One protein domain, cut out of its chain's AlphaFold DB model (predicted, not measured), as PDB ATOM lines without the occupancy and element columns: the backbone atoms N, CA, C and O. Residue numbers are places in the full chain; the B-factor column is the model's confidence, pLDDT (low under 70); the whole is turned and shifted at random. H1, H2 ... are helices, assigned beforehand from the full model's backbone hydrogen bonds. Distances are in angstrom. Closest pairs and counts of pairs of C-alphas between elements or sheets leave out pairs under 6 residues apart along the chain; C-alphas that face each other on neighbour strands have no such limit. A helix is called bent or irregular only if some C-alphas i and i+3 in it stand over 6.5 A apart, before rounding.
ATOM      1  N   ASP A 921     -13.957 -30.413 -19.430       78.06
ATOM      2  CA  ASP A 921     -13.086 -29.619 -18.548       78.06
ATOM      3  C   ASP A 921     -13.772 -28.355 -17.980       78.06
ATOM      4  O   ASP A 921     -13.232 -27.721 -17.079       78.06
ATOM      5  N   GLN A 922     -14.926 -27.953 -18.525       83.81
ATOM      6  CA  GLN A 922     -15.632 -26.696 -18.225       83.81
ATOM      7  C   GLN A 922     -17.103 -26.901 -17.834       83.81
ATOM      8  O   GLN A 922     -17.756 -25.956 -17.400       83.81
ATOM      9  N   ILE A 923     -17.635 -28.115 -18.004       86.81
ATOM     10  CA  ILE A 923     -19.052 -28.421 -17.805       86.81
ATOM     11  C   ILE A 923     -19.251 -29.181 -16.479       86.81
ATOM     12  O   ILE A 923     -18.661 -30.261 -16.316       86.81
ATOM     13  N   PRO A 924     -20.064 -28.648 -15.542       89.12
ATOM     14  CA  PRO A 924     -20.455 -29.358 -14.327       89.12
ATOM     15  C   PRO A 924     -21.350 -30.548 -14.680       89.12
ATOM     16  O   PRO A 924     -22.042 -30.538 -15.703       89.12
ATOM     17  N   ILE A 925     -21.339 -31.581 -13.840       89.12
ATOM     18  CA  ILE A 925     -22.094 -32.813 -14.105       89.12
ATOM     19  C   ILE A 925     -23.607 -32.580 -14.049       89.12
ATOM     20  O   ILE A 925     -24.342 -33.286 -14.735       89.12
ATOM     21  N   GLU A 926     -24.076 -31.564 -13.320       90.25
ATOM     22  CA  GLU A 926     -25.481 -31.134 -13.308       90.25
ATOM     23  C   GLU A 926     -26.061 -31.019 -14.733       90.25
ATOM     24  O   GLU A 926     -27.104 -31.588 -15.036       90.25
ATOM     25  N   ASN A 927     -25.317 -30.399 -15.659       86.56
ATOM     26  CA  ASN A 927     -25.725 -30.228 -17.060       86.56
ATOM     27  C   ASN A 927     -25.819 -31.547 -17.848       86.56
ATOM     28  O   ASN A 927     -26.429 -31.574 -18.913       86.56
ATOM     29  N   ILE A 928     -25.177 -32.615 -17.369       87.69
ATOM     30  CA  ILE A 928     -25.286 -33.964 -17.936       87.69
ATOM     31  C   ILE A 928     -26.483 -34.678 -17.309       87.69
ATOM     32  O   ILE A 928     -27.277 -35.264 -18.034       87.69
ATOM     33  N   LEU A 929     -26.646 -34.591 -15.987       88.56
ATOM     34  CA  LEU A 929     -27.764 -35.209 -15.269       88.56
ATOM     35  C   LEU A 929     -29.121 -34.630 -15.700       88.56
ATOM     36  O   LEU A 929     -30.064 -35.394 -15.862       88.56
ATOM     37  N   HIS A 930     -29.204 -33.333 -16.020       88.81
ATOM     38  CA  HIS A 930     -30.408 -32.725 -16.615       88.81
ATOM     39  C   HIS A 930     -30.820 -33.334 -17.969       88.81
ATOM     40  O   HIS A 930     -31.972 -33.183 -18.364       88.81
ATOM     41  N   LEU A 931     -29.921 -34.028 -18.681       89.19
ATOM     42  CA  LEU A 931     -30.268 -34.768 -19.906       89.19
ATOM     43  C   LEU A 931     -30.750 -36.199 -19.627       89.19
ATOM     44  O   LEU A 931     -31.356 -36.802 -20.505       89.19
ATOM     45  N   PHE A 932     -30.490 -36.742 -18.436       91.69
ATOM     46  CA  PHE A 932     -30.852 -38.100 -18.034       91.69
ATOM     47  C   PHE A 932     -31.779 -38.042 -16.808       91.69
ATOM     48  O   PHE A 932     -31.315 -38.235 -15.681       91.69
ATOM     49  N   PRO A 933     -33.086 -37.772 -17.001       87.44
ATOM     50  CA  PRO A 933     -34.026 -37.547 -15.899       87.44
ATOM     51  C   PRO A 933     -34.205 -38.777 -14.993       87.44
ATOM     52  O   PRO A 933     -34.547 -38.621 -13.823       87.44
ATOM     53  N   ASP A 934     -33.939 -39.983 -15.507       90.12
ATOM     54  CA  ASP A 934     -33.808 -41.212 -14.721       90.12
ATOM     55  C   ASP A 934     -32.376 -41.765 -14.826       90.12
ATOM     56  O   ASP A 934     -31.981 -42.393 -15.814       90.12
ATOM     57  N   ILE A 935     -31.590 -41.567 -13.765       88.94
ATOM     58  CA  ILE A 935     -30.206 -42.052 -13.676       88.94
ATOM     59  C   ILE A 935     -30.098 -43.587 -13.582       88.94
ATOM     60  O   ILE A 935     -29.036 -44.150 -13.862       88.94
ATOM     61  N   GLY A 936     -31.177 -44.285 -13.212       87.38
ATOM     62  CA  GLY A 936     -31.233 -45.748 -13.202       87.38
ATOM     63  C   GLY A 936     -31.228 -46.336 -14.615       87.38
ATOM     64  O   GLY A 936     -30.521 -47.322 -14.868       87.38
ATOM     65  N   GLN A 937     -31.952 -45.683 -15.532       89.50
ATOM     66  CA  GLN A 937     -32.078 -46.057 -16.949       89.50
ATOM     67  C   GLN A 937     -31.029 -45.413 -17.867       89.50
ATOM     68  O   GLN A 937     -30.834 -45.875 -18.988       89.50
ATOM     69  N   ALA A 938     -30.291 -44.407 -17.393       89.81
ATOM     70  CA  ALA A 938     -29.324 -43.647 -18.189       89.81
ATOM     71  C   ALA A 938     -28.252 -44.485 -18.932       89.81
ATOM     72  O   ALA A 938     -27.759 -44.061 -19.973       89.81
ATOM     73  N   GLU A 939     -27.889 -45.681 -18.448       89.50
ATOM     74  CA  GLU A 939     -26.982 -46.599 -19.170       89.50
ATOM     75  C   GLU A 939     -27.658 -47.263 -20.388       89.50
ATOM     76  O   GLU A 939     -27.019 -47.453 -21.428       89.50
ATOM     77  N   ASN A 940     -28.959 -47.559 -20.292       90.88
ATOM     78  CA  ASN A 940     -29.765 -48.060 -21.407       90.88
ATOM     79  C   ASN A 940     -29.970 -46.948 -22.443       90.88
ATOM     80  O   ASN A 940     -29.708 -47.160 -23.627       90.88
ATOM     81  N   ASP A 941     -30.309 -45.735 -21.992       90.38
ATOM     82  CA  ASP A 941     -30.393 -44.551 -22.856       90.38
ATOM     83  C   ASP A 941     -29.062 -44.277 -23.568       90.38
ATOM     84  O   ASP A 941     -29.045 -44.091 -24.782       90.38
ATOM     85  N   LEU A 942     -27.923 -44.309 -22.864       90.06
ATOM     86  CA  LEU A 942     -26.609 -44.120 -23.492       90.06
ATOM     87  C   LEU A 942     -26.306 -45.209 -24.538       90.06
ATOM     88  O   LEU A 942     -25.684 -44.924 -25.565       90.06
ATOM     89  N   THR A 943     -26.765 -46.441 -24.311       90.25
ATOM     90  CA  THR A 943     -26.633 -47.541 -25.279       90.25
ATOM     91  C   THR A 943     -27.453 -47.257 -26.541       90.25
ATOM     92  O   THR A 943     -26.914 -47.349 -27.645       90.25
ATOM     93  N   LEU A 944     -28.709 -46.820 -26.395       90.75
ATOM     94  CA  LEU A 944     -29.567 -46.413 -27.518       90.75
ATOM     95  C   LEU A 944     -29.015 -45.186 -28.260       90.75
ATOM     96  O   LEU A 944     -29.051 -45.146 -29.485       90.75
ATOM     97  N   LEU A 945     -28.445 -44.216 -27.540       89.94
ATOM     98  CA  LEU A 945     -27.861 -42.985 -28.089       89.94
ATOM     99  C   LEU A 945     -26.446 -43.172 -28.666       89.94
ATOM    100  O   LEU A 945     -25.936 -42.276 -29.340       89.94
ATOM    101  N   THR A 946     -25.805 -44.327 -28.457       89.38
ATOM    102  CA  THR A 946     -24.443 -44.615 -28.945       89.38
ATOM    103  C   THR A 946     -24.238 -44.343 -30.450       89.38
ATOM    104  O   THR A 946     -23.179 -43.812 -30.786       89.38
ATOM    105  N   PRO A 947     -25.189 -44.618 -31.371       89.19
ATOM    106  CA  PRO A 947     -25.027 -44.311 -32.796       89.19
ATOM    107  C   PRO A 947     -24.942 -42.811 -33.137       89.19
ATOM    108  O   PRO A 947     -24.387 -42.475 -34.181       89.19
ATOM    109  N   LEU A 948     -25.437 -41.914 -32.271       85.50
ATOM    110  CA  LEU A 948     -25.289 -40.453 -32.413       85.50
ATOM    111  C   LEU A 948     -23.921 -39.952 -31.931       85.50
ATOM    112  O   LEU A 948     -23.511 -38.831 -32.226       85.50
ATOM    113  N   LEU A 949     -23.215 -40.757 -31.136       84.19
ATOM    114  CA  LEU A 949     -22.011 -40.341 -30.434       84.19
ATOM    115  C   LEU A 949     -20.754 -40.819 -31.155       84.19
ATOM    116  O   LEU A 949     -20.641 -41.946 -31.638       84.19
ATOM    117  N   LYS A 950     -19.725 -39.969 -31.161       80.75
ATOM    118  CA  LYS A 950     -18.397 -40.398 -31.608       80.75
ATOM    119  C   LYS A 950     -17.835 -41.407 -30.606       80.75
ATOM    120  O   LYS A 950     -17.950 -41.224 -29.396       80.75
ATOM    121  N   LYS A 951     -17.147 -42.445 -31.093       78.94
ATOM    122  CA  LYS A 951     -16.528 -43.475 -30.229       78.94
ATOM    123  C   LYS A 951     -15.598 -42.891 -29.154       78.94
ATOM    124  O   LYS A 951     -15.500 -43.443 -28.069       78.94
ATOM    125  N   GLU A 952     -14.964 -41.757 -29.444       78.44
ATOM    126  CA  GLU A 952     -14.097 -41.002 -28.527       78.44
ATOM    127  C   GLU A 952     -14.851 -40.349 -27.353       78.44
ATOM    128  O   GLU A 952     -14.261 -40.107 -26.304       78.44
ATOM    129  N   THR A 953     -16.145 -40.048 -27.513       75.69
ATOM    130  CA  THR A 953     -16.950 -39.306 -26.525       75.69
ATOM    131  C   THR A 953     -17.754 -40.205 -25.586       75.69
ATOM    132  O   THR A 953     -18.123 -39.767 -24.497       75.69
ATOM    133  N   LEU A 954     -18.000 -41.457 -25.981       83.62
ATOM    134  CA  LEU A 954     -18.769 -42.438 -25.208       83.62
ATOM    135  C   LEU A 954     -18.165 -42.766 -23.819       83.62
ATOM    136  O   LEU A 954     -18.933 -42.810 -22.855       83.62
ATOM    137  N   PRO A 955     -16.830 -42.935 -23.647       86.81
ATOM    138  CA  PRO A 955     -16.256 -43.322 -22.354       86.81
ATOM    139  C   PRO A 955     -16.483 -42.291 -21.243       86.81
ATOM    140  O   PRO A 955     -16.692 -42.671 -20.093       86.81
ATOM    141  N   LEU A 956     -16.476 -40.993 -21.579       87.38
ATOM    142  CA  LEU A 956     -16.692 -39.912 -20.611       87.38
ATOM    143  C   LEU A 956     -18.104 -39.989 -20.013       87.38
ATOM    144  O   LEU A 956     -18.250 -39.994 -18.792       87.38
ATOM    145  N   LEU A 957     -19.130 -40.085 -20.868       88.50
ATOM    146  CA  LEU A 957     -20.526 -40.181 -20.434       88.50
ATOM    147  C   LEU A 957     -20.776 -41.471 -19.652       88.50
ATOM    148  O   LEU A 957     -21.369 -41.415 -18.579       88.50
ATOM    149  N   HIS A 958     -20.250 -42.605 -20.126       89.75
ATOM    150  CA  HIS A 958     -20.377 -43.881 -19.424       89.75
ATOM    151  C   HIS A 958     -19.726 -43.833 -18.032       89.75
ATOM    152  O   HIS A 958     -20.335 -44.278 -17.064       89.75
ATOM    153  N   SER A 959     -18.531 -43.242 -17.898       90.75
ATOM    154  CA  SER A 959     -17.875 -43.066 -16.592       90.75
ATOM    155  C   SER A 959     -18.751 -42.266 -15.622       90.75
ATOM    156  O   SER A 959     -18.869 -42.607 -14.450       90.75
ATOM    157  N   ILE A 960     -19.349 -41.173 -16.104       91.25
ATOM    158  CA  ILE A 960     -20.137 -40.254 -15.278       91.25
ATOM    159  C   ILE A 960     -21.463 -40.901 -14.871       91.25
ATOM    160  O   ILE A 960     -21.806 -40.885 -13.691       91.25
ATOM    161  N   ILE A 961     -22.176 -41.521 -15.811       92.44
ATOM    162  CA  ILE A 961     -23.456 -42.186 -15.547       92.44
ATOM    163  C   ILE A 961     -23.267 -43.376 -14.596       92.44
ATOM    164  O   ILE A 961     -23.949 -43.443 -13.573       92.44
ATOM    165  N   SER A 962     -22.297 -44.262 -14.855       91.69
ATOM    166  CA  SER A 962     -22.031 -45.413 -13.980       91.69
ATOM    167  C   SER A 962     -21.551 -44.990 -12.588       91.69
ATOM    168  O   SER A 962     -21.927 -45.631 -11.602       91.69
ATOM    169  N   PHE A 963     -20.792 -43.888 -12.467       93.81
ATOM    170  CA  PHE A 963     -20.485 -43.287 -11.165       93.81
ATOM    171  C   PHE A 963     -21.759 -42.829 -10.450       93.81
ATOM    172  O   PHE A 963     -21.969 -43.211  -9.301       93.81
ATOM    173  N   TRP A 964     -22.618 -42.039 -11.101       92.88
ATOM    174  CA  TRP A 964     -23.800 -41.460 -10.456       92.88
ATOM    175  C   TRP A 964     -24.835 -42.504 -10.049       92.88
ATOM    176  O   TRP A 964     -25.288 -42.482  -8.903       92.88
ATOM    177  N   LYS A 965     -25.099 -43.485 -10.917       92.75
ATOM    178  CA  LYS A 965     -25.930 -44.661 -10.622       92.75
ATOM    179  C   LYS A 965     -25.454 -45.426  -9.379       92.75
ATOM    180  O   LYS A 965     -26.268 -45.928  -8.613       92.75
ATOM    181  N   ASN A 966     -24.140 -45.472  -9.138       92.19
ATOM    182  CA  ASN A 966     -23.534 -46.193  -8.015       92.19
ATOM    183  C   ASN A 966     -23.007 -45.282  -6.886       92.19
ATOM    184  O   ASN A 966     -22.371 -45.784  -5.953       92.19
ATOM    185  N   ARG A 967     -23.259 -43.964  -6.920       92.81
ATOM    186  CA  ARG A 967     -22.562 -42.964  -6.082       92.81
ATOM    187  C   ARG A 967     -22.633 -43.272  -4.593       92.81
ATOM    188  O   ARG A 967     -21.618 -43.183  -3.906       92.81
ATOM    189  N   ASN A 968     -23.804 -43.667  -4.094       92.25
ATOM    190  CA  ASN A 968     -23.982 -43.998  -2.679       92.25
ATOM    191  C   ASN A 968     -23.171 -45.245  -2.293       92.25
ATOM    192  O   ASN A 968     -22.435 -45.210  -1.310       92.25
ATOM    193  N   ARG A 969     -23.210 -46.310  -3.107       93.44
ATOM    194  CA  ARG A 969     -22.408 -47.527  -2.888       93.44
ATOM    195  C   ARG A 969     -20.908 -47.219  -2.901       93.44
ATOM    196  O   ARG A 969     -20.200 -47.636  -1.989       93.44
ATOM    197  N   ILE A 970     -20.439 -46.442  -3.880       94.56
ATOM    198  CA  ILE A 970     -19.037 -46.009  -3.999       94.56
ATOM    199  C   ILE A 970     -18.615 -45.171  -2.781       94.56
ATOM    200  O   ILE A 970     -17.541 -45.395  -2.221       94.56
ATOM    201  N   ARG A 971     -19.467 -44.240  -2.326       93.75
ATOM    202  CA  ARG A 971     -19.227 -43.426  -1.123       93.75
ATOM    203  C   ARG A 971     -19.099 -44.272   0.137       93.75
ATOM    204  O   ARG A 971     -18.154 -44.047   0.890       93.75
ATOM    205  N   TYR A 972     -19.986 -45.245   0.349       94.44
ATOM    206  CA  TYR A 972     -19.885 -46.157   1.491       94.44
ATOM    207  C   TYR A 972     -18.641 -47.049   1.405       94.44
ATOM    208  O   TYR A 972     -17.945 -47.175   2.402       94.44
ATOM    209  N   ILE A 973     -18.274 -47.568   0.226       95.00
ATOM    210  CA  ILE A 973     -17.013 -48.314   0.041       95.00
ATOM    211  C   ILE A 973     -15.800 -47.441   0.399       95.00
ATOM    212  O   ILE A 973     -14.934 -47.870   1.158       95.00
ATOM    213  N   CYS A 974     -15.742 -46.197  -0.084       93.25
ATOM    214  CA  CYS A 974     -14.643 -45.284   0.243       93.25
ATOM    215  C   CYS A 974     -14.603 -44.931   1.730       93.25
ATOM    216  O   CYS A 974     -13.523 -44.921   2.319       93.25
ATOM    217  N   MET A 975     -15.764 -44.682   2.345       93.00
ATOM    218  CA  MET A 975     -15.863 -44.448   3.783       93.00
ATOM    219  C   MET A 975     -15.396 -45.674   4.567       93.00
ATOM    220  O   MET A 975     -14.618 -45.524   5.498       93.00
ATOM    221  N   GLY A 976     -15.774 -46.885   4.154       93.31
ATOM    222  CA  GLY A 976     -15.344 -48.126   4.789       93.31
ATOM    223  C   GLY A 976     -13.842 -48.382   4.693       93.31
ATOM    224  O   GLY A 976     -13.235 -48.806   5.672       93.31
ATOM    225  N   ILE A 977     -13.212 -48.054   3.562       93.19
ATOM    226  CA  ILE A 977     -11.749 -48.138   3.412       93.19
ATOM    227  C   ILE A 977     -11.047 -47.074   4.280       93.19
ATOM    228  O   ILE A 977     -10.044 -47.381   4.929       93.19
ATOM    229  N   ILE A 978     -11.577 -45.845   4.354       91.31
ATOM    230  CA  ILE A 978     -11.074 -44.797   5.266       91.31
ATOM    231  C   ILE A 978     -11.193 -45.265   6.726       91.31
ATOM    232  O   ILE A 978     -10.210 -45.227   7.463       91.31
ATOM    233  N   ASN A 979     -12.361 -45.764   7.118       90.12
ATOM    234  CA  ASN A 979     -12.671 -46.311   8.437       90.12
ATOM    235  C   ASN A 979     -11.741 -47.478   8.821       90.12
ATOM    236  O   ASN A 979     -11.196 -47.515   9.922       90.12
ATOM    237  N   LEU A 980     -11.480 -48.406   7.900       90.12
ATOM    238  CA  LEU A 980     -10.516 -49.488   8.110       90.12
ATOM    239  C   LEU A 980      -9.085 -48.950   8.301       90.12
ATOM    240  O   LEU A 980      -8.345 -49.431   9.162       90.12
ATOM    241  N   SER A 981      -8.696 -47.919   7.544       88.69
ATOM    242  CA  SER A 981      -7.361 -47.313   7.647       88.69
ATOM    243  C   SER A 981      -7.093 -46.625   8.993       88.69
ATOM    244  O   SER A 981      -5.932 -46.483   9.374       88.69
ATOM    245  N   THR A 982      -8.129 -46.240   9.755       85.06
ATOM    246  CA  THR A 982      -7.935 -45.717  11.123       85.06
ATOM    247  C   THR A 982      -7.616 -46.819  12.131       85.06
ATOM    248  O   THR A 982      -7.086 -46.521  13.199       85.06
ATOM    249  N   LYS A 983      -7.943 -48.078  11.811       83.06
ATOM    250  CA  LYS A 983      -7.727 -49.253  12.669       83.06
ATOM    251  C   LYS A 983      -6.449 -50.020  12.322       83.06
ATOM    252  O   LYS A 983      -5.878 -50.670  13.192       83.06
ATOM    253  N   ILE A 984      -5.970 -49.922  11.077       85.88
ATOM    254  CA  ILE A 984      -4.815 -50.680  10.576       85.88
ATOM    255  C   ILE A 984      -3.773 -49.753   9.950       85.88
ATOM    256  O   ILE A 984      -4.070 -49.021   9.003       85.88
ATOM    257  N   SER A 985      -2.518 -49.877  10.396       81.94
ATOM    258  CA  SER A 985      -1.350 -49.245   9.768       81.94
ATOM    259  C   SER A 985      -1.253 -49.615   8.283       81.94
ATOM    260  O   SER A 985      -0.833 -50.718   7.916       81.94
ATOM    261  N   SER A 986      -1.650 -48.683   7.417       84.62
ATOM    262  CA  SER A 986      -1.857 -48.924   5.990       84.62
ATOM    263  C   SER A 986      -1.434 -47.721   5.144       84.62
ATOM    264  O   SER A 986      -1.614 -46.569   5.532       84.62
ATOM    265  N   ASN A 987      -0.854 -47.990   3.973       83.75
ATOM    266  CA  ASN A 987      -0.439 -46.977   3.000       83.75
ATOM    267  C   ASN A 987      -1.528 -46.812   1.928       83.75
ATOM    268  O   ASN A 987      -1.330 -47.166   0.766       83.75
ATOM    269  N   ILE A 988      -2.700 -46.326   2.339       86.25
ATOM    270  CA  ILE A 988      -3.847 -46.063   1.458       86.25
ATOM    271  C   ILE A 988      -3.900 -44.562   1.144       86.25
ATOM    272  O   ILE A 988      -3.730 -43.734   2.038       86.25
ATOM    273  N   ASP A 989      -4.158 -44.189  -0.114       87.25
ATOM    274  CA  ASP A 989      -4.334 -42.781  -0.496       87.25
ATOM    275  C   ASP A 989      -5.699 -42.244  -0.024       87.25
ATOM    276  O   ASP A 989      -6.707 -42.252  -0.738       87.25
ATOM    277  N   LEU A 990      -5.722 -41.751   1.214       86.81
ATOM    278  CA  LEU A 990      -6.908 -41.145   1.819       86.81
ATOM    279  C   LEU A 990      -7.330 -39.842   1.126       86.81
ATOM    280  O   LEU A 990      -8.496 -39.458   1.229       86.81
ATOM    281  N   ASN A 991      -6.425 -39.156   0.420       86.88
ATOM    282  CA  ASN A 991      -6.768 -37.936  -0.313       86.88
ATOM    283  C   ASN A 991      -7.540 -38.282  -1.587       86.88
ATOM    284  O   ASN A 991      -8.550 -37.638  -1.873       86.88
ATOM    285  N   PHE A 992      -7.135 -39.340  -2.292       91.38
ATOM    286  CA  PHE A 992      -7.905 -39.899  -3.401       91.38
ATOM    287  C   PHE A 992      -9.316 -40.325  -2.953       91.38
ATOM    288  O   PHE A 992     -10.300 -39.853  -3.529       91.38
ATOM    289  N   LEU A 993      -9.439 -41.122  -1.884       90.44
ATOM    290  CA  LEU A 993     -10.746 -41.579  -1.380       90.44
ATOM    291  C   LEU A 993     -11.660 -40.416  -0.962       90.44
ATOM    292  O   LEU A 993     -12.848 -40.406  -1.290       90.44
ATOM    293  N   ARG A 994     -11.106 -39.396  -0.289       88.31
ATOM    294  CA  ARG A 994     -11.837 -38.164   0.052       88.31
ATOM    295  C   ARG A 994     -12.250 -37.371  -1.187       88.31
ATOM    296  O   ARG A 994     -13.357 -36.843  -1.203       88.31
ATOM    297  N   SER A 995     -11.411 -37.316  -2.224       87.31
ATOM    298  CA  SER A 995     -11.751 -36.635  -3.482       87.31
ATOM    299  C   SER A 995     -12.917 -37.310  -4.210       87.31
ATOM    300  O   SER A 995     -13.818 -36.613  -4.663       87.31
ATOM    301  N   LEU A 996     -12.970 -38.650  -4.233       90.06
ATOM    302  CA  LEU A 996     -14.087 -39.400  -4.820       90.06
ATOM    303  C   LEU A 996     -15.375 -39.252  -3.991       90.06
ATOM    304  O   LEU A 996     -16.458 -39.084  -4.548       90.06
ATOM    305  N   TYR A 997     -15.266 -39.253  -2.656       87.88
ATOM    306  CA  TYR A 997     -16.399 -38.994  -1.764       87.88
ATOM    307  C   TYR A 997     -16.987 -37.586  -1.968       87.88
ATOM    308  O   TYR A 997     -18.211 -37.419  -1.965       87.88
ATOM    309  N   ALA A 998     -16.128 -36.586  -2.185       88.88
ATOM    310  CA  ALA A 998     -16.505 -35.188  -2.367       88.88
ATOM    311  C   ALA A 998     -17.207 -34.872  -3.703       88.88
ATOM    312  O   ALA A 998     -17.762 -33.786  -3.817       88.88
ATOM    313  N   ILE A 999     -17.239 -35.792  -4.680       93.00
ATOM    314  CA  ILE A 999     -17.889 -35.541  -5.980       93.00
ATOM    315  C   ILE A 999     -19.382 -35.225  -5.799       93.00
ATOM    316  O   ILE A 999     -20.153 -35.975  -5.178       93.00
ATOM    317  N   ASP A1000     -19.785 -34.112  -6.396       92.19
ATOM    318  CA  ASP A1000     -21.124 -33.530  -6.407       92.19
ATOM    319  C   ASP A1000     -21.515 -33.041  -7.811       92.19
ATOM    320  O   ASP A1000     -20.767 -33.211  -8.771       92.19
ATOM    321  N   GLU A1001     -22.715 -32.481  -7.953       90.88
ATOM    322  CA  GLU A1001     -23.258 -32.028  -9.244       90.88
ATOM    323  C   GLU A1001     -22.453 -30.871  -9.863       90.88
ATOM    324  O   GLU A1001     -22.373 -30.759 -11.086       90.88
ATOM    325  N   GLN A1002     -21.796 -30.056  -9.028       92.88
ATOM    326  CA  GLN A1002     -20.965 -28.922  -9.449       92.88
ATOM    327  C   GLN A1002     -19.539 -29.337  -9.841       92.88
ATOM    328  O   GLN A1002     -18.806 -28.567 -10.468       92.88
ATOM    329  N   THR A1003     -19.133 -30.564  -9.512       92.44
ATOM    330  CA  THR A1003     -17.853 -31.133  -9.933       92.44
ATOM    331  C   THR A1003     -17.780 -31.197 -11.463       92.44
ATOM    332  O   THR A1003     -18.744 -31.544 -12.143       92.44
ATOM    333  N   LEU A1004     -16.614 -30.876 -12.031       91.69
ATOM    334  CA  LEU A1004     -16.413 -30.888 -13.482       91.69
ATOM    335  C   LEU A1004     -16.400 -32.318 -14.037       91.69
ATOM    336  O   LEU A1004     -15.755 -33.218 -13.488       91.69
ATOM    337  N   SER A1005     -17.050 -32.506 -15.183       88.44
ATOM    338  CA  SER A1005     -17.303 -33.808 -15.816       88.44
ATOM    339  C   SER A1005     -16.043 -34.677 -15.970       88.44
ATOM    340  O   SER A1005     -16.032 -35.858 -15.612       88.44
ATOM    341  N   LYS A1006     -14.931 -34.087 -16.423       88.19
ATOM    342  CA  LYS A1006     -13.640 -34.785 -16.574       88.19
ATOM    343  C   LYS A1006     -12.960 -35.126 -15.247       88.19
ATOM    344  O   LYS A1006     -12.260 -36.136 -15.170       88.19
ATOM    345  N   ILE A1007     -13.167 -34.328 -14.197       90.25
ATOM    346  CA  ILE A1007     -12.665 -34.639 -12.849       90.25
ATOM    347  C   ILE A1007     -13.414 -35.859 -12.309       90.25
ATOM    348  O   ILE A1007     -12.770 -36.793 -11.837       90.25
ATOM    349  N   CYS A1008     -14.738 -35.918 -12.480       91.38
ATOM    350  CA  CYS A1008     -15.525 -37.089 -12.096       91.38
ATOM    351  C   CYS A1008     -15.103 -38.344 -12.863       91.38
ATOM    352  O   CYS A1008     -14.733 -39.329 -12.234       91.38
ATOM    353  N   SER A1009     -15.075 -38.305 -14.201       90.81
ATOM    354  CA  SER A1009     -14.667 -39.465 -15.010       90.81
ATOM    355  C   SER A1009     -13.250 -39.945 -14.669       90.81
ATOM    356  O   SER A1009     -13.061 -41.126 -14.399       90.81
ATOM    357  N   SER A1010     -12.259 -39.049 -14.582       91.12
ATOM    358  CA  SER A1010     -10.877 -39.453 -14.269       91.12
ATOM    359  C   SER A1010     -10.679 -39.933 -12.826       91.12
ATOM    360  O   SER A1010      -9.824 -40.785 -12.582       91.12
ATOM    361  N   THR A1011     -11.460 -39.432 -11.864       91.19
ATOM    362  CA  THR A1011     -11.427 -39.924 -10.472       91.19
ATOM    363  C   THR A1011     -12.167 -41.257 -10.342       91.19
ATOM    364  O   THR A1011     -11.696 -42.146  -9.633       91.19
ATOM    365  N   TYR A1012     -13.266 -41.448 -11.079       94.12
ATOM    366  CA  TYR A1012     -13.986 -42.721 -11.125       94.12
ATOM    367  C   TYR A1012     -13.188 -43.816 -11.840       94.12
ATOM    368  O   TYR A1012     -13.044 -44.894 -11.278       94.12
ATOM    369  N   GLU A1013     -12.567 -43.563 -12.995       92.69
ATOM    370  CA  GLU A1013     -11.721 -44.578 -13.647       92.69
ATOM    371  C   GLU A1013     -10.514 -44.967 -12.772       92.69
ATOM    372  O   GLU A1013     -10.194 -46.151 -12.661       92.69
ATOM    373  N   LYS A1014      -9.931 -44.028 -12.008       92.06
ATOM    374  CA  LYS A1014      -8.957 -44.370 -10.952       92.06
ATOM    375  C   LYS A1014      -9.548 -45.280  -9.871       92.06
ATOM    376  O   LYS A1014      -8.870 -46.212  -9.448       92.06
ATOM    377  N   TYR A1015     -10.791 -45.056  -9.436       94.00
ATOM    378  CA  TYR A1015     -11.482 -45.961  -8.502       94.00
ATOM    379  C   TYR A1015     -11.660 -47.350  -9.120       94.00
ATOM    380  O   TYR A1015     -11.401 -48.358  -8.460       94.00
ATOM    381  N   ARG A1016     -12.020 -47.416 -10.405       93.19
ATOM    382  CA  ARG A1016     -12.186 -48.689 -11.105       93.19
ATOM    383  C   ARG A1016     -10.877 -49.465 -11.204       93.19
ATOM    384  O   ARG A1016     -10.851 -50.663 -10.951       93.19
ATOM    385  N   GLU A1017      -9.780 -48.795 -11.538       91.44
ATOM    386  CA  GLU A1017      -8.458 -49.419 -11.666       91.44
ATOM    387  C   GLU A1017      -7.802 -49.781 -10.330       91.44
ATOM    388  O   GLU A1017      -7.131 -50.811 -10.234       91.44
ATOM    389  N   GLN A1018      -7.967 -48.951  -9.298       89.50
ATOM    390  CA  GLN A1018      -7.277 -49.139  -8.020       89.50
ATOM    391  C   GLN A1018      -8.082 -49.949  -7.001       89.50
ATOM    392  O   GLN A1018      -7.469 -50.548  -6.121       89.50
ATOM    393  N   ILE A1019      -9.415 -49.980  -7.110       91.81
ATOM    394  CA  ILE A1019     -10.310 -50.604  -6.122       91.81
ATOM    395  C   ILE A1019     -11.219 -51.640  -6.792       91.81
ATOM    396  O   ILE A1019     -11.081 -52.824  -6.495       91.81
ATOM    397  N   GLU A1020     -12.096 -51.240  -7.722       91.62
ATOM    398  CA  GLU A1020     -13.134 -52.129  -8.287       91.62
ATOM    399  C   GLU A1020     -12.549 -53.379  -8.963       91.62
ATOM    400  O   GLU A1020     -12.949 -54.493  -8.642       91.62
ATOM    401  N   LYS A1021     -11.557 -53.215  -9.850       90.38
ATOM    402  CA  LYS A1021     -10.901 -54.326 -10.566       90.38
ATOM    403  C   LYS A1021      -9.971 -55.169  -9.683       90.38
ATOM    404  O   LYS A1021      -9.569 -56.247 -10.111       90.38
ATOM    405  N   LYS A1022      -9.581 -54.675  -8.500       88.12
ATOM    406  CA  LYS A1022      -8.647 -55.361  -7.585       88.12
ATOM    407  C   LYS A1022      -9.339 -56.118  -6.451       88.12
ATOM    408  O   LYS A1022      -8.700 -56.961  -5.834       88.12
TER     409      LYS A1022
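AT A GLANCE: This is residues 921 to 1022 of the 1192 residues of a protein of Rotaria sp. Silwood1 (UniProt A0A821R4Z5). Two helical hairpins, H2 with H3 and H4 with H5, follow one another end to end along an elongated body, and H6 crosses in the middle, packing on H3 and on H5. The turns of the two hairpins stick out at opposite ends, with residues 947 to 953 and 982 to 987 standing free, while the short H1 is near H3. The printed part has 102 residues with six named helices, H1 to H6 in chain order, and no named strand; the class is all helix. It is compact, with a radius of gyration of the C-alphas of 14.7 A, and spans 49 by 26 by 24 A.

IN THESE COORDINATES: H1, residues 926 to 929, begins at C-alpha 926 at (-25.481, -31.134, -13.308). H2, residues 938 to 948, is 15.1 A long and irregular: C-alphas 944 and 947 are 7.3 A apart. H3, residues 954 to 965, is 16.4 A long. H4, residues 967 to 983, is the longest helix, 24.7 A from C-alpha 967 at (-22.562, -42.964, -6.082) to C-alpha 983. H5 is residues 990 to 997, 10.4 A long. H6, residues 1005 to 1020, is 20.2 A long and ends at C-alpha 1020 at (-13.134, -52.129, -8.287); it is neither bent nor irregular, but only just: C-alphas 1017 and 1020 are 6.4 A apart.

HOW THE PARTS SIT: H1 touches no helix but is near H3, and is only just apart from H6, the closest C-alphas being 8.3 A apart. H2 and H3 form a helical hairpin at a shallow tilt of 13 degrees, opposite ways; they touch, their closest C-alphas being those of Ala 938 and Ile 961, 6.6 A apart. H3 and H4 are close but not clearly touching, with the closest C-alphas, of Phe 963 and Ile 970, 7.8 A apart. H4 and H5 form the second helical hairpin and touch at a shallow tilt of 23 degrees, opposite ways; their closest C-alphas are those of Arg 971 and Tyr 997, 5.3 A apart. H6 touches H5 with residues 1008 to 1015 alone, at a steep tilt of 59 degrees, opposite ways; the closest C-alphas are those of Leu 996 and Thr 1011, 6.3 A apart. H6 also touches H3, only just about perpendicular at 72 degrees, with the closest C-alphas, of Ser 959 and Ser 1009, 5.1 A apart. H4 and H6 are near each other. In H3 and H5 each O i to N i+4 pair is within hydrogen-bond range; in H2 5 of 7 are, in H4 12 of 13, in H6 11 of 12, and H1 is too short for such a pair.

THE WHOLE: The two C-alphas farthest apart, those of Leu 948 and Ser 985, are 49.3 A apart. The printed part has no cut and no long link; H2 to H3 and H3 to H4 are tight links. The mean pLDDT of the printed part is 89.3, and no printed residue is under 70.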